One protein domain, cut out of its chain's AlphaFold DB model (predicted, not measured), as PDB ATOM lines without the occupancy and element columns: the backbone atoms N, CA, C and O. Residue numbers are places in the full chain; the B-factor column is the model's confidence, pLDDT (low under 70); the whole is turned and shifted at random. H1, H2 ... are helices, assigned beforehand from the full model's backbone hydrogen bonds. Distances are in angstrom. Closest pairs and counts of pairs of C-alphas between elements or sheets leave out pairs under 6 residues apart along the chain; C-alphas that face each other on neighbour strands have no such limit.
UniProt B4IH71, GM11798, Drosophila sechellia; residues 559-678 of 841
ATOM      1  N   CYS A 559     205.842 209.868 265.514       81.81
ATOM      2  CA  CYS A 559     207.229 209.684 265.908       81.81
ATOM      3  C   CYS A 559     207.323 209.383 267.405       81.81
ATOM      4  O   CYS A 559     206.540 209.887 268.214       81.81
ATOM      5  N   LEU A 560     208.287 208.542 267.772       85.00
ATOM      6  CA  LEU A 560     208.595 208.263 269.170       85.00
ATOM      7  C   LEU A 560     209.852 209.016 269.595       85.00
ATOM      8  O   LEU A 560     210.719 209.340 268.784       85.00
ATOM      9  N   GLU A 561     209.953 209.289 270.889       89.31
ATOM     10  CA  GLU A 561     211.158 209.853 271.478       89.31
ATOM     11  C   GLU A 561     211.837 208.799 272.349       89.31
ATOM     12  O   GLU A 561     211.215 208.212 273.239       89.31
ATOM     13  N   TYR A 562     213.112 208.544 272.067       92.38
ATOM     14  CA  TYR A 562     213.882 207.501 272.729       92.38
ATOM     15  C   TYR A 562     214.874 208.081 273.739       92.38
ATOM     16  O   TYR A 562     215.409 209.185 273.574       92.38
ATOM     17  N   LEU A 563     215.114 207.320 274.804       91.56
ATOM     18  CA  LEU A 563     216.156 207.599 275.786       91.56
ATOM     19  C   LEU A 563     217.529 207.597 275.086       91.56
ATOM     20  O   LEU A 563     217.873 206.636 274.404       91.56
ATOM     21  N   GLY A 564     218.301 208.674 275.234       86.94
ATOM     22  CA  GLY A 564     219.631 208.827 274.630       86.94
ATOM     23  C   GLY A 564     219.681 209.283 273.161       86.94
ATOM     24  O   GLY A 564     220.767 209.622 272.698       86.94
ATOM     25  N   ASP A 565     218.556 209.349 272.437       86.25
ATOM     26  CA  ASP A 565     218.527 209.759 271.015       86.25
ATOM     27  C   ASP A 565     218.852 211.247 270.785       86.25
ATOM     28  O   ASP A 565     219.353 211.623 269.725       86.25
ATOM     29  N   SER A 566     218.572 212.091 271.780       86.00
ATOM     30  CA  SER A 566     218.807 213.537 271.769       86.00
ATOM     31  C   SER A 566     219.660 213.940 272.966       86.00
ATOM     32  O   SER A 566     219.574 213.332 274.032       86.00
ATOM     33  N   ALA A 567     220.398 215.052 272.859       82.50
ATOM     34  CA  ALA A 567     221.081 215.645 274.014       82.50
ATOM     35  C   ALA A 567     220.108 215.895 275.187       82.50
ATOM     36  O   ALA A 567     220.439 215.615 276.338       82.50
ATOM     37  N   GLU A 568     218.877 216.321 274.885       83.38
ATOM     38  CA  GLU A 568     217.813 216.549 275.869       83.38
ATOM     39  C   GLU A 568     217.258 215.268 276.519       83.38
ATOM     40  O   GLU A 568     216.801 215.321 277.664       83.38
ATOM     41  N   SER A 569     217.299 214.130 275.813       87.69
ATOM     42  CA  SER A 569     216.870 212.815 276.314       87.69
ATOM     43  C   SER A 569     218.036 211.954 276.817       87.69
ATOM     44  O   SER A 569     217.841 210.785 277.152       87.69
ATOM     45  N   SER A 570     219.247 212.514 276.905       91.19
ATOM     46  CA  SER A 570     220.402 211.844 277.506       91.19
ATOM     47  C   SER A 570     220.233 211.701 279.029       91.19
ATOM     48  O   SER A 570     219.746 212.637 279.675       91.19
ATOM     49  N   PRO A 571     220.669 210.585 279.652       91.94
ATOM     50  CA  PRO A 571     220.630 210.418 281.108       91.94
ATOM     51  C   PRO A 571     221.244 211.596 281.880       91.94
ATOM     52  O   PRO A 571     220.703 212.043 282.886       91.94
ATOM     53  N   GLN A 572     222.348 212.156 281.381       91.31
ATOM     54  CA  GLN A 572     223.095 213.238 282.025       91.31
ATOM     55  C   GLN A 572     222.314 214.565 282.061       91.31
ATOM     56  O   GLN A 572     222.464 215.336 283.019       91.31
ATOM     57  N   HIS A 573     221.482 214.815 281.040       90.56
ATOM     58  CA  HIS A 573     220.579 215.963 280.962       90.56
ATOM     59  C   HIS A 573     219.290 215.731 281.758       90.56
ATOM     60  O   HIS A 573     218.910 216.582 282.558       90.56
ATOM     61  N   LEU A 574     218.661 214.558 281.610       90.81
ATOM     62  CA  LEU A 574     217.439 214.185 282.334       90.81
ATOM     63  C   LEU A 574     217.643 214.232 283.853       90.81
ATOM     64  O   LEU A 574     216.905 214.912 284.559       90.81
ATOM     65  N   CYS A 575     218.714 213.618 284.351       91.38
ATOM     66  CA  CYS A 575     219.100 213.686 285.761       91.38
ATOM     67  C   CYS A 575     219.710 215.047 286.157       91.38
ATOM     68  O   CYS A 575     220.122 215.239 287.296       91.38
ATOM     69  N   GLY A 576     219.837 215.991 285.220       87.38
ATOM     70  CA  GLY A 576     220.151 217.397 285.481       87.38
ATOM     71  C   GLY A 576     218.914 218.278 285.702       87.38
ATOM     72  O   GLY A 576     219.075 219.437 286.080       87.38
ATOM     73  N   LEU A 577     217.700 217.759 285.482       85.81
ATOM     74  CA  LEU A 577     216.454 218.491 285.709       85.81
ATOM     75  C   LEU A 577     216.249 218.747 287.209       85.81
ATOM     76  O   LEU A 577     216.219 217.822 288.015       85.81
ATOM     77  N   GLN A 578     216.064 220.014 287.583       76.19
ATOM     78  CA  GLN A 578     215.984 220.441 288.987       76.19
ATOM     79  C   GLN A 578     214.652 220.082 289.682       76.19
ATOM     80  O   GLN A 578     214.495 220.323 290.876       76.19
ATOM     81  N   SER A 579     213.677 219.531 288.953       85.88
ATOM     82  CA  SER A 579     212.326 219.245 289.444       85.88
ATOM     83  C   SER A 579     211.904 217.793 289.138       85.88
ATOM     84  O   SER A 579     211.735 217.433 287.968       85.88
ATOM     85  N   PRO A 580     211.669 216.944 290.163       86.50
ATOM     86  CA  PRO A 580     211.409 215.513 289.963       86.50
ATOM     87  C   PRO A 580     210.105 215.242 289.198       86.50
ATOM     88  O   PRO A 580     210.020 214.270 288.452       86.50
ATOM     89  N   GLY A 581     209.107 216.129 289.304       87.38
ATOM     90  CA  GLY A 581     207.864 216.031 288.530       87.38
ATOM     91  C   GLY A 581     208.074 216.126 287.013       87.38
ATOM     92  O   GLY A 581     207.485 215.343 286.271       87.38
ATOM     93  N   HIS A 582     208.959 217.018 286.548       89.38
ATOM     94  CA  HIS A 582     209.276 217.144 285.119       89.38
ATOM     95  C   HIS A 582     210.096 215.954 284.610       89.38
ATOM     96  O   HIS A 582     209.854 215.479 283.502       89.38
ATOM     97  N   LEU A 583     211.022 215.433 285.424       90.94
ATOM     98  CA  LEU A 583     211.730 214.190 285.108       90.94
ATOM     99  C   LEU A 583     210.738 213.025 284.959       90.94
ATOM    100  O   LEU A 583     210.751 212.338 283.941       90.94
ATOM    101  N   LEU A 584     209.817 212.845 285.909       90.94
ATOM    102  CA  LEU A 584     208.814 211.776 285.876       90.94
ATOM    103  C   LEU A 584     207.849 211.884 284.680       90.94
ATOM    104  O   LEU A 584     207.508 210.863 284.082       90.94
ATOM    105  N   GLU A 585     207.438 213.095 284.293       90.88
ATOM    106  CA  GLU A 585     206.659 213.327 283.068       90.88
ATOM    107  C   GLU A 585     207.463 212.945 281.811       90.88
ATOM    108  O   GLU A 585     206.962 212.220 280.948       90.88
ATOM    109  N   ARG A 586     208.745 213.327 281.747       91.19
ATOM    110  CA  ARG A 586     209.643 212.996 280.630       91.19
ATOM    111  C   ARG A 586     209.874 211.486 280.497       91.19
ATOM    112  O   ARG A 586     209.768 210.953 279.396       91.19
ATOM    113  N   LEU A 587     210.101 210.777 281.606       91.75
ATOM    114  CA  LEU A 587     210.303 209.318 281.631       91.75
ATOM    115  C   LEU A 587     209.061 208.522 281.182       91.75
ATOM    116  O   LEU A 587     209.199 207.378 280.749       91.75
ATOM    117  N   LYS A 588     207.851 209.096 281.264       91.06
ATOM    118  CA  LYS A 588     206.618 208.473 280.742       91.06
ATOM    119  C   LYS A 588     206.488 208.585 279.224       91.06
ATOM    120  O   LYS A 588     205.944 207.673 278.605       91.06
ATOM    121  N   VAL A 589     206.974 209.681 278.639       91.12
ATOM    122  CA  VAL A 589     206.973 209.912 277.182       91.12
ATOM    123  C   VAL A 589     208.110 209.144 276.504       91.12
ATOM    124  O   VAL A 589     207.897 208.538 275.453       91.12
ATOM    125  N   LEU A 590     209.298 209.140 277.115       92.62
ATOM    126  CA  LEU A 590     210.473 208.458 276.581       92.62
ATOM    127  C   LEU A 590     210.295 206.935 276.544       92.62
ATOM    128  O   LEU A 590     209.809 206.312 277.494       92.62
ATOM    129  N   ARG A 591     210.764 206.329 275.452       92.62
ATOM    130  CA  ARG A 591     210.798 204.877 275.237       92.62
ATOM    131  C   ARG A 591     212.218 204.340 275.062       92.62
ATOM    132  O   ARG A 591     213.169 205.103 274.896       92.62
ATOM    133  N   LEU A 592     212.351 203.017 275.110       92.31
ATOM    134  CA  LEU A 592     213.583 202.309 274.744       92.31
ATOM    135  C   LEU A 592     213.660 202.114 273.224       92.31
ATOM    136  O   LEU A 592     212.629 202.116 272.553       92.31
ATOM    137  N   ARG A 593     214.869 201.996 272.671       90.00
ATOM    138  CA  ARG A 593     215.109 202.106 271.225       90.00
ATOM    139  C   ARG A 593     214.926 200.774 270.500       90.00
ATOM    140  O   ARG A 593     214.326 200.762 269.427       90.00
ATOM    141  N   ASN A 594     215.387 199.667 271.081       90.56
ATOM    142  CA  ASN A 594     215.074 198.323 270.583       90.56
ATOM    143  C   ASN A 594     213.766 197.793 271.194       90.56
ATOM    144  O   ASN A 594     212.936 197.217 270.492       90.56
ATOM    145  N   CYS A 595     213.531 198.036 272.482       93.00
ATOM    146  CA  CYS A 595     212.326 197.618 273.198       93.00
ATOM    147  C   CYS A 595     211.238 198.704 273.220       93.00
ATOM    148  O   CYS A 595     210.708 199.054 274.272       93.00
ATOM    149  N   CYS A 596     210.891 199.226 272.042       90.75
ATOM    150  CA  CYS A 596     210.009 200.382 271.841       90.75
ATOM    151  C   CYS A 596     208.543 200.228 272.282       90.75
ATOM    152  O   CYS A 596     207.797 201.204 272.253       90.75
ATOM    153  N   GLU A 597     208.098 199.054 272.726       87.81
ATOM    154  CA  GLU A 597     206.848 198.910 273.477       87.81
ATOM    155  C   GLU A 597     206.956 199.518 274.888       87.81
ATOM    156  O   GLU A 597     205.992 200.091 275.407       87.81
ATOM    157  N   ARG A 598     208.135 199.416 275.513       90.62
ATOM    158  CA  ARG A 598     208.413 199.855 276.885       90.62
ATOM    159  C   ARG A 598     208.634 201.369 276.937       90.62
ATOM    160  O   ARG A 598     209.463 201.912 276.204       90.62
ATOM    161  N   SER A 599     207.936 202.054 277.845       92.00
ATOM    162  CA  SER A 599     208.373 203.383 278.299       92.00
ATOM    163  C   SER A 599     209.468 203.241 279.350       92.00
ATOM    164  O   SER A 599     209.538 202.226 280.050       92.00
ATOM    165  N   VAL A 600     210.308 204.264 279.500       93.25
ATOM    166  CA  VAL A 600     211.339 204.271 280.545       93.25
ATOM    167  C   VAL A 600     210.680 204.162 281.926       93.25
ATOM    168  O   VAL A 600     211.086 203.327 282.727       93.25
ATOM    169  N   PHE A 601     209.587 204.897 282.162       92.69
ATOM    170  CA  PHE A 601     208.800 204.811 283.396       92.69
ATOM    171  C   PHE A 601     208.325 203.381 283.712       92.69
ATOM    172  O   PHE A 601     208.555 202.900 284.815       92.69
ATOM    173  N   SER A 602     207.705 202.679 282.754       92.19
ATOM    174  CA  SER A 602     207.193 201.312 282.982       92.19
ATOM    175  C   SER A 602     208.286 200.240 283.051       92.19
ATOM    176  O   SER A 602     208.002 199.109 283.437       92.19
ATOM    177  N   SER A 603     209.533 200.583 282.719       92.19
ATOM    178  CA  SER A 603     210.696 199.697 282.862       92.19
ATOM    179  C   SER A 603     211.350 199.785 284.247       92.19
ATOM    180  O   SER A 603     212.133 198.907 284.613       92.19
ATOM    181  N   LEU A 604     211.057 200.835 285.026       92.38
ATOM    182  CA  LEU A 604     211.697 201.113 286.312       92.38
ATOM    183  C   LEU A 604     210.831 200.655 287.492       92.38
ATOM    184  O   LEU A 604     209.694 201.086 287.660       92.38
ATOM    185  N   HIS A 605     211.404 199.819 288.359       90.62
ATOM    186  CA  HIS A 605     210.770 199.433 289.620       90.62
ATOM    187  C   HIS A 605     210.637 200.648 290.553       90.62
ATOM    188  O   HIS A 605     211.525 201.499 290.568       90.62
ATOM    189  N   THR A 606     209.608 200.691 291.403       89.19
ATOM    190  CA  THR A 606     209.320 201.799 292.337       89.19
ATOM    191  C   THR A 606     210.539 202.271 293.138       89.19
ATOM    192  O   THR A 606     210.734 203.473 293.303       89.19
ATOM    193  N   LEU A 607     211.402 201.349 293.587       89.38
ATOM    194  CA  LEU A 607     212.642 201.699 294.296       89.38
ATOM    195  C   LEU A 607     213.677 202.383 293.388       89.38
ATOM    196  O   LEU A 607     214.270 203.378 293.794       89.38
ATOM    197  N   ALA A 608     213.868 201.886 292.162       89.25
ATOM    198  CA  ALA A 608     214.797 202.463 291.187       89.25
ATOM    199  C   ALA A 608     214.292 203.816 290.656       89.25
ATOM    200  O   ALA A 608     215.074 204.747 290.483       89.25
ATOM    201  N   LEU A 609     212.973 203.949 290.477       91.00
ATOM    202  CA  LEU A 609     212.320 205.215 290.166       91.00
ATOM    203  C   LEU A 609     212.545 206.229 291.297       91.00
ATOM    204  O   LEU A 609     213.064 207.307 291.035       91.00
ATOM    205  N   ASN A 610     212.238 205.883 292.553       90.88
ATOM    206  CA  ASN A 610     212.443 206.782 293.693       90.88
ATOM    207  C   ASN A 610     213.920 207.191 293.854       90.88
ATOM    208  O   ASN A 610     214.223 208.364 294.058       90.88
ATOM    209  N   ALA A 611     214.844 206.245 293.676       89.06
ATOM    210  CA  ALA A 611     216.277 206.516 293.656       89.06
ATOM    211  C   ALA A 611     216.653 207.531 292.554       89.06
ATOM    212  O   ALA A 611     217.316 208.525 292.846       89.06
ATOM    213  N   SER A 612     216.127 207.359 291.332       90.06
ATOM    214  CA  SER A 612     216.336 208.293 290.211       90.06
ATOM    215  C   SER A 612     215.690 209.678 290.385       90.06
ATOM    216  O   SER A 612     216.083 210.626 289.713       90.06
ATOM    217  N   LEU A 613     214.718 209.815 291.292       89.38
ATOM    218  CA  LEU A 613     214.101 211.098 291.652       89.38
ATOM    219  C   LEU A 613     214.795 211.778 292.845       89.38
ATOM    220  O   LEU A 613     214.583 212.970 293.060       89.38
ATOM    221  N   THR A 614     215.593 211.032 293.618       88.62
ATOM    222  CA  THR A 614     216.215 211.497 294.872       88.62
ATOM    223  C   THR A 614     217.689 211.868 294.701       88.62
ATOM    224  O   THR A 614     218.118 212.881 295.250       88.62
ATOM    225  N   ASP A 615     218.468 211.086 293.945       90.44
ATOM    226  CA  ASP A 615     219.879 211.379 293.664       90.44
ATOM    227  C   ASP A 615     220.192 211.402 292.162       90.44
ATOM    228  O   ASP A 615     219.740 210.572 291.374       90.44
ATOM    229  N   ARG A 616     221.047 212.354 291.780       91.88
ATOM    230  CA  ARG A 616     221.506 212.569 290.411       91.88
ATOM    231  C   ARG A 616     222.490 211.502 289.934       91.88
ATOM    232  O   ARG A 616     222.438 211.156 288.754       91.88
ATOM    233  N   GLN A 617     223.396 211.007 290.781       93.00
ATOM    234  CA  GLN A 617     224.370 209.995 290.342       93.00
ATOM    235  C   GLN A 617     223.674 208.652 290.113       93.00
ATOM    236  O   GLN A 617     223.830 208.045 289.053       93.00
ATOM    237  N   GLU A 618     222.834 208.250 291.060       93.31
ATOM    238  CA  GLU A 618     222.013 207.046 290.991       93.31
ATOM    239  C   GLU A 618     220.980 207.120 289.855       93.31
ATOM    240  O   GLU A 618     220.807 206.139 289.135       93.31
ATOM    241  N   CYS A 619     220.382 208.289 289.588       93.75
ATOM    242  CA  CYS A 619     219.569 208.520 288.389       93.75
ATOM    243  C   CYS A 619     220.334 208.219 287.092       93.75
ATOM    244  O   CYS A 619     219.850 207.454 286.255       93.75
ATOM    245  N   VAL A 620     221.542 208.781 286.920       95.06
ATOM    246  CA  VAL A 620     222.346 208.539 285.710       95.06
ATOM    247  C   VAL A 620     222.714 207.062 285.614       95.06
ATOM    248  O   VAL A 620     222.566 206.480 284.542       95.06
ATOM    249  N   ARG A 621     223.121 206.436 286.727       95.31
ATOM    250  CA  ARG A 621     223.461 205.009 286.770       95.31
ATOM    251  C   ARG A 621     222.280 204.131 286.356       95.31
ATOM    252  O   ARG A 621     222.436 203.313 285.460       95.31
ATOM    253  N   VAL A 622     221.104 204.331 286.950       94.88
ATOM    254  CA  VAL A 622     219.887 203.547 286.676       94.88
ATOM    255  C   VAL A 622     219.421 203.699 285.223       94.88
ATOM    256  O   VAL A 622     219.048 202.706 284.597       94.88
ATOM    257  N   LEU A 623     219.476 204.907 284.653       94.31
ATOM    258  CA  LEU A 623     219.125 205.126 283.245       94.31
ATOM    259  C   LEU A 623     220.181 204.567 282.275       94.31
ATOM    260  O   LEU A 623     219.814 204.072 281.210       94.31
ATOM    261  N   SER A 624     221.468 204.591 282.633       94.75
ATOM    262  CA  SER A 624     222.531 203.935 281.859       94.75
ATOM    263  C   SER A 624     222.444 202.407 281.921       94.75
ATOM    264  O   SER A 624     222.503 201.769 280.877       94.75
ATOM    265  N   ASP A 625     222.209 201.817 283.097       94.69
ATOM    266  CA  ASP A 625     221.979 200.374 283.257       94.69
ATOM    267  C   ASP A 625     220.779 199.895 282.415       94.69
ATOM    268  O   ASP A 625     220.807 198.801 281.853       94.69
ATOM    269  N   LEU A 626     219.733 200.718 282.277       94.44
ATOM    270  CA  LEU A 626     218.583 200.406 281.426       94.44
ATOM    271  C   LEU A 626     218.916 200.481 279.921       94.44
ATOM    272  O   LEU A 626     218.431 199.649 279.151       94.44
ATOM    273  N   LEU A 627     219.761 201.428 279.500       94.25
ATOM    274  CA  LEU A 627     220.281 201.490 278.126       94.25
ATOM    275  C   LEU A 627     221.204 200.301 277.806       94.25
ATOM    276  O   LEU A 627     221.123 199.759 276.705       94.25
ATOM    277  N   ASP A 628     222.017 199.842 278.762       95.06
ATOM    278  CA  ASP A 628     222.835 198.629 278.612       95.06
ATOM    279  C   ASP A 628     221.966 197.376 278.397       95.06
ATOM    280  O   ASP A 628     222.319 196.502 277.597       95.06
ATOM    281  N   VAL A 629     220.811 197.291 279.073       95.31
ATOM    282  CA  VAL A 629     219.833 196.201 278.898       95.31
ATOM    283  C   VAL A 629     219.126 196.284 277.540       95.31
ATOM    284  O   VAL A 629     219.017 195.259 276.866       95.31
ATOM    285  N   ASP A 630     218.713 197.470 277.078       94.00
ATOM    286  CA  ASP A 630     218.153 197.644 275.723       94.00
ATOM    287  C   ASP A 630     219.198 197.322 274.635       94.00
ATOM    288  O   ASP A 630     218.902 196.642 273.653       94.00
ATOM    289  N   GLY A 631     220.461 197.704 274.852       93.19
ATOM    290  CA  GLY A 631     221.595 197.361 273.988       93.19
ATOM    291  C   GLY A 631     221.989 195.877 274.022       93.19
ATOM    292  O   GLY A 631     222.546 195.358 273.051       93.19
ATOM    293  N   LEU A 632     221.707 195.155 275.110       93.31
ATOM    294  CA  LEU A 632     221.809 193.691 275.170       93.31
ATOM    295  C   LEU A 632     220.652 193.023 274.411       93.31
ATOM    296  O   LEU A 632     220.898 192.131 273.600       93.31
ATOM    297  N   ALA A 633     219.419 193.497 274.607       92.44
ATOM    298  CA  ALA A 633     218.247 193.030 273.870       92.44
ATOM    299  C   ALA A 633     218.398 193.243 272.353       92.44
ATOM    300  O   ALA A 633     218.064 192.354 271.568       92.44
ATOM    301  N   ASN A 634     218.974 194.378 271.944       91.38
ATOM    302  CA  ASN A 634     219.313 194.665 270.554       91.38
ATOM    303  C   ASN A 634     220.303 193.635 269.992       91.38
ATOM    304  O   ASN A 634     220.013 193.022 268.973       91.38
ATOM    305  N   ARG A 635     221.433 193.381 270.675       90.38
ATOM    306  CA  ARG A 635     222.444 192.398 270.230       90.38
ATOM    307  C   ARG A 635     221.852 191.002 270.026       90.38
ATOM    308  O   ARG A 635     221.995 190.448 268.945       90.38
ATOM    309  N   ILE A 636     221.094 190.498 270.999       88.94
ATOM    310  CA  ILE A 636     220.439 189.179 270.918       88.94
ATOM    311  C   ILE A 636     219.394 189.128 269.785       88.94
ATOM    312  O   ILE A 636     219.207 188.089 269.153       88.94
ATOM    313  N   THR A 637     218.723 190.247 269.488       89.00
ATOM    314  CA  THR A 637     217.800 190.354 268.342       89.00
ATOM    315  C   THR A 637     218.557 190.389 267.005       89.00
ATOM    316  O   THR A 637     218.118 189.774 266.033       89.00
ATOM    317  N   CYS A 638     219.711 191.060 266.946       88.75
ATOM    318  CA  CYS A 638     220.574 191.095 265.765       88.75
ATOM    319  C   CYS A 638     221.236 189.737 265.475       88.75
ATOM    320  O   CYS A 638     221.313 189.360 264.311       88.75
ATOM    321  N   GLU A 639     221.626 188.973 266.500       86.75
ATOM    322  CA  GLU A 639     222.122 187.594 266.352       86.75
ATOM    323  C   GLU A 639     221.080 186.694 265.659       86.75
ATOM    324  O   GLU A 639     221.422 185.968 264.725       86.75
ATOM    325  N   LEU A 640     219.788 186.797 266.018       86.12
ATOM    326  CA  LEU A 640     218.739 186.100 265.261       86.12
ATOM    327  C   LEU A 640     218.592 186.651 263.836       86.12
ATOM    328  O   LEU A 640     218.366 185.872 262.917       86.12
ATOM    329  N   ALA A 641     218.707 187.963 263.622       83.19
ATOM    330  CA  ALA A 641     218.602 188.535 262.278       83.19
ATOM    331  C   ALA A 641     219.718 188.037 261.334       83.19
ATOM    332  O   ALA A 641     219.458 187.829 260.152       83.19
ATOM    333  N   GLU A 642     220.925 187.789 261.852       83.06
ATOM    334  CA  GLU A 642     222.024 187.164 261.101       83.06
ATOM    335  C   GLU A 642     221.742 185.682 260.795       83.06
ATOM    336  O   GLU A 642     221.971 185.232 259.673       83.06
ATOM    337  N   ILE A 643     221.163 184.940 261.746       85.38
ATOM    338  CA  ILE A 643     220.688 183.565 261.518       85.38
ATOM    339  C   ILE A 643     219.591 183.545 260.439       85.38
ATOM    340  O   ILE A 643     219.690 182.771 259.490       85.38
ATOM    341  N   LEU A 644     218.584 184.420 260.533       84.38
ATOM    342  CA  LEU A 644     217.488 184.534 259.561       84.38
ATOM    343  C   LEU A 644     217.978 184.933 258.163       84.38
ATOM    344  O   LEU A 644     217.426 184.449 257.183       84.38
ATOM    345  N   PHE A 645     219.043 185.733 258.047       80.62
ATOM    346  CA  PHE A 645     219.657 186.071 256.755       80.62
ATOM    347  C   PHE A 645     220.288 184.858 256.038       80.62
ATOM    348  O   PHE A 645     220.516 184.904 254.831       80.62
ATOM    349  N   ARG A 646     220.556 183.754 256.753       83.75
ATOM    350  CA  ARG A 646     221.028 182.486 256.163       83.75
ATOM    351  C   ARG A 646     219.879 181.602 255.651       83.75
ATOM    352  O   ARG A 646     220.154 180.613 254.974       83.75
ATOM    353  N   PHE A 647     218.622 181.953 255.935       81.38
ATOM    354  CA  PHE A 647     217.433 181.327 255.353       81.38
ATOM    355  C   PHE A 647     216.934 182.135 254.150       81.38
ATOM    356  O   PHE A 647     216.999 183.363 254.129       81.38
ATOM    357  N   ASP A 648     216.392 181.452 253.142       82.31
ATOM    358  CA  ASP A 648     215.811 182.116 251.975       82.31
ATOM    359  C   ASP A 648     214.389 182.583 252.303       82.31
ATOM    360  O   ASP A 648     213.404 181.899 252.035       82.31
ATOM    361  N   CYS A 649     214.279 183.771 252.897       79.75
ATOM    362  CA  CYS A 649     213.011 184.377 253.314       79.75
ATOM    363  C   CYS A 649     212.005 184.649 252.177       79.75
ATOM    364  O   CYS A 649     210.885 185.079 252.456       79.75
ATOM    365  N   ARG A 650     212.361 184.383 250.912       76.44
ATOM    366  CA  ARG A 650     211.427 184.381 249.774       76.44
ATOM    367  C   ARG A 650     210.715 183.035 249.593       76.44
ATOM    368  O   ARG A 650     209.719 182.968 248.872       76.44
ATOM    369  N   GLN A 651     211.192 181.971 250.238       75.06
ATOM    370  CA  GLN A 651     210.512 180.679 250.290       75.06
ATOM    371  C   GLN A 651     209.370 180.729 251.309       75.06
ATOM    372  O   GLN A 651     209.520 181.196 252.438       75.06
ATOM    373  N   VAL A 652     208.198 180.230 250.911       75.94
ATOM    374  CA  VAL A 652     206.986 180.258 251.742       75.94
ATOM    375  C   VAL A 652     207.022 179.104 252.747       75.94
ATOM    376  O   VAL A 652     206.371 178.078 252.566       75.94
ATOM    377  N   TYR A 653     207.798 179.277 253.816       77.19
ATOM    378  CA  TYR A 653     207.877 178.320 254.924       77.19
ATOM    379  C   TYR A 653     206.581 178.238 255.752       77.19
ATOM    380  O   TYR A 653     206.306 177.223 256.388       77.19
ATOM    381  N   SER A 654     205.769 179.299 255.746       82.56
ATOM    382  CA  SER A 654     204.453 179.348 256.384       82.56
ATOM    383  C   SER A 654     203.478 180.142 255.519       82.56
ATOM    384  O   SER A 654     203.834 181.153 254.922       82.56
ATOM    385  N   LEU A 655     202.219 179.699 255.480       80.06
ATOM    386  CA  LEU A 655     201.130 180.379 254.764       80.06
ATOM    387  C   LEU A 655     200.638 181.658 255.470       80.06
ATOM    388  O   LEU A 655     199.772 182.347 254.933       80.06
ATOM    389  N   ILE A 656     201.117 181.932 256.691       83.62
ATOM    390  CA  ILE A 656     200.607 183.004 257.560       83.62
ATOM    391  C   ILE A 656     201.730 183.933 258.042       83.62
ATOM    392  O   ILE A 656     201.539 185.145 258.025       83.62
ATOM    393  N   ASN A 657     202.877 183.379 258.449       80.94
ATOM    394  CA  ASN A 657     203.966 184.133 259.081       80.94
ATOM    395  C   ASN A 657     205.164 184.269 258.131       80.94
ATOM    396  O   ASN A 657     205.588 183.284 257.530       80.94
ATOM    397  N   GLN A 658     205.749 185.461 258.053       84.75
ATOM    398  CA  GLN A 658     206.953 185.760 257.271       84.75
ATOM    399  C   GLN A 658     208.192 185.860 258.181       84.75
ATOM    400  O   GLN A 658     208.083 185.870 259.410       84.75
ATOM    401  N   CYS A 659     209.393 185.971 257.599       85.25
ATOM    402  CA  CYS A 659     210.625 186.166 258.378       85.25
ATOM    403  C   CYS A 659     210.577 187.417 259.274       85.25
ATOM    404  O   CYS A 659     211.044 187.364 260.411       85.25
ATOM    405  N   ASP A 660     209.983 188.521 258.804       84.62
ATOM    406  CA  ASP A 660     209.824 189.727 259.626       84.62
ATOM    407  C   ASP A 660     208.835 189.522 260.792       84.62
ATOM    408  O   ASP A 660     209.059 190.080 261.865       84.62
ATOM    409  N   ASP A 661     207.814 188.661 260.657       85.38
ATOM    410  CA  ASP A 661     206.933 188.298 261.779       85.38
ATOM    411  C   ASP A 661     207.684 187.477 262.838       85.38
ATOM    412  O   ASP A 661     207.549 187.748 264.032       85.38
ATOM    413  N   CYS A 662     208.522 186.514 262.421       87.69
ATOM    414  CA  CYS A 662     209.408 185.765 263.326       87.69
ATOM    415  C   CYS A 662     210.364 186.715 264.072       87.69
ATOM    416  O   CYS A 662     210.445 186.692 265.301       87.69
ATOM    417  N   LYS A 663     211.040 187.602 263.334       87.00
ATOM    418  CA  LYS A 663     211.982 188.610 263.847       87.00
ATOM    419  C   LYS A 663     211.325 189.577 264.838       87.00
ATOM    420  O   LYS A 663     211.889 189.837 265.899       87.00
ATOM    421  N   GLU A 664     210.127 190.079 264.538       87.56
ATOM    422  CA  GLU A 664     209.381 190.987 265.418       87.56
ATOM    423  C   GLU A 664     208.821 190.273 266.658       87.56
ATOM    424  O   GLU A 664     208.917 190.799 267.771       87.56
ATOM    425  N   ALA A 665     208.272 189.063 266.503       89.94
ATOM    426  CA  ALA A 665     207.813 188.253 267.631       89.94
ATOM    427  C   ALA A 665     208.975 187.909 268.577       89.94
ATOM    428  O   ALA A 665     208.838 188.032 269.796       89.94
ATOM    429  N   TYR A 666     210.138 187.565 268.020       91.50
ATOM    430  CA  TYR A 666     211.346 187.305 268.788       91.50
ATOM    431  C   TYR A 666     211.880 188.563 269.483       91.50
ATOM    432  O   TYR A 666     212.129 188.507 270.686       91.50
ATOM    433  N   ARG A 667     211.972 189.717 268.800       92.81
ATOM    434  CA  ARG A 667     212.342 191.001 269.433       92.81
ATOM    435  C   ARG A 667     211.450 191.286 270.642       92.81
ATOM    436  O   ARG A 667     211.950 191.595 271.723       92.81
ATOM    437  N   ARG A 668     210.131 191.122 270.492       91.62
ATOM    438  CA  ARG A 668     209.160 191.289 271.587       91.62
ATOM    439  C   ARG A 668     209.363 190.291 272.723       91.62
ATOM    440  O   ARG A 668     209.208 190.680 273.879       91.62
ATOM    441  N   TRP A 669     209.723 189.041 272.434       92.75
ATOM    442  CA  TRP A 669     210.053 188.048 273.461       92.75
ATOM    443  C   TRP A 669     211.362 188.368 274.204       92.75
ATOM    444  O   TRP A 669     211.395 188.327 275.435       92.75
ATOM    445  N   VAL A 670     212.421 188.763 273.496       93.56
ATOM    446  CA  VAL A 670     213.686 189.203 274.108       93.56
ATOM    447  C   VAL A 670     213.440 190.421 275.002       93.56
ATOM    448  O   VAL A 670     213.845 190.434 276.164       93.56
ATOM    449  N   CYS A 671     212.693 191.410 274.510       94.06
ATOM    450  CA  CYS A 671     212.314 192.592 275.278       94.06
ATOM    451  C   CYS A 671     211.400 192.285 276.472       94.06
ATOM    452  O   CYS A 671     211.540 192.930 277.511       94.06
ATOM    453  N   SER A 672     210.496 191.304 276.375       91.81
ATOM    454  CA  SER A 672     209.660 190.900 277.512       91.81
ATOM    455  C   SER A 672     210.420 190.087 278.562       91.81
ATOM    456  O   SER A 672     210.050 190.130 279.734       91.81
ATOM    457  N   THR A 673     211.499 189.413 278.156       92.81
ATOM    458  CA  THR A 673     212.378 188.610 279.018       92.81
ATOM    459  C   THR A 673     213.455 189.449 279.715       92.81
ATOM    460  O   THR A 673     213.793 189.167 280.863       92.81
ATOM    461  N   LEU A 674     214.004 190.471 279.046       93.00
ATOM    462  CA  LEU A 674     215.118 191.280 279.561       93.00
ATOM    463  C   LEU A 674     214.695 192.608 280.196       93.00
ATOM    464  O   LEU A 674     215.303 193.014 281.183       93.00
ATOM    465  N   VAL A 675     213.679 193.291 279.657       93.19
ATOM    466  CA  VAL A 675     213.207 194.572 280.205       93.19
ATOM    467  C   VAL A 675     211.988 194.318 281.095       93.19
ATOM    468  O   VAL A 675     210.953 193.883 280.576       93.19
ATOM    469  N   PRO A 676     212.044 194.613 282.410       89.00
ATOM    470  CA  PRO A 676     210.895 194.493 283.305       89.00
ATOM    471  C   PRO A 676     209.673 195.304 282.850       89.00
ATOM    472  O   PRO A 676     209.770 196.187 281.995       89.00
ATOM    473  N   TYR A 677     208.512 195.016 283.438       90.25
ATOM    474  CA  TYR A 677     207.305 195.815 283.240       90.25
ATOM    475  C   TYR A 677     206.567 196.034 284.555       90.25
ATOM    476  O   TYR A 677     206.178 195.079 285.227       90.25
ATOM    477  N   PHE A 678     206.344 197.301 284.875       89.69
ATOM    478  CA  PHE A 678     205.564 197.760 286.011       89.69
ATOM    479  C   PHE A 678     204.378 198.554 285.460       89.69
ATOM    480  O   PHE A 678     204.547 199.634 284.889       89.69
TER     481      PHE A 678
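Overview. This is residues 559 to 678 of the 841 residues of the protein "GM11798" of Drosophila sechellia (UniProt B4IH71). What shape meets the eye first? One long helix, H5, runs along most of a rod; H6 folds back beside its later part to make a helical hairpin, while the short helices H1, H2, H3 and H4 cluster by its first part, where H1 and H4 pack on it. The link between H5 and H6 makes one tip of the rod, and its residues 652 to 657 stick out free. What is it made of, and how large is it? The printed part has 120 residues with six named helices, H1 to H6 in chain order, and no named strand: the class is all helix. The whole is loose, with a radius of gyration of the C-alphas of 17.0 A and spans of 56 by 26 by 22 A.

Along the chain. Where do the first helices lie? After residues 559 to 570, with no named element, H1 is residues 571 to 574, with C-alpha 571 at (220.630, 210.418, 281.108). H2 is residues 580 to 589, 14.6 A long, H3 is residues 600 to 603, and H4 is residues 606 to 614, 12.2 A long. Where do the longer ones run? H5 is residues 616 to 645, 42.9 A from C-alpha 616 at (221.506, 212.569, 290.411) to C-alpha 645. H6 is residues 659 to 674, 22.2 A long, ending at C-alpha 674, (215.118, 191.280, 279.561).

Arrangement. What does H1 meet? H1 touches residues 619 to 624 alone of H5, the hub; the closest C-alphas, of Pro 571 and Val 620, are 5.3 A apart. How do H2, H3 and H4 stand? H2 touches H3, closest at the C-alphas of Lys 588 and Phe 601, 5.0 A apart. H2 also touches H4 at a steep tilt of 51 degrees, opposite ways, with the C-alphas of Pro 580 and Leu 613 closest at 5.4 A. H4 touches residues 618 to 622 alone of H5, at a steep tilt of 51 degrees, opposite ways, with the C-alphas of Ser 612 and Cys 619 closest at 3.7 A. How does H6 return? H5 and H6 touch as a helical hairpin, opposite ways at a shallow tilt of 31 degrees, with the C-alphas of Thr 637 and Arg 667 closest at 5.6 A; H6 is apart from H1, H2, H3 and H4. What do the backbones show? In H2, H4, H5 and H6 every O i to N i+4 pair is within hydrogen-bond range; H1 and H3 are too short for such a pair.

Size, cuts and confidence. How far does it reach? The two C-alphas farthest apart, of Gln 578 and Gln 651, are 55.8 A apart. Is it continuous, and is any link long? The printed part has no cut, and the link from H5 to H6, 13 residues, is long. How confident is the model? The mean pLDDT of the printed part is 89.0, and no printed residue is under 70.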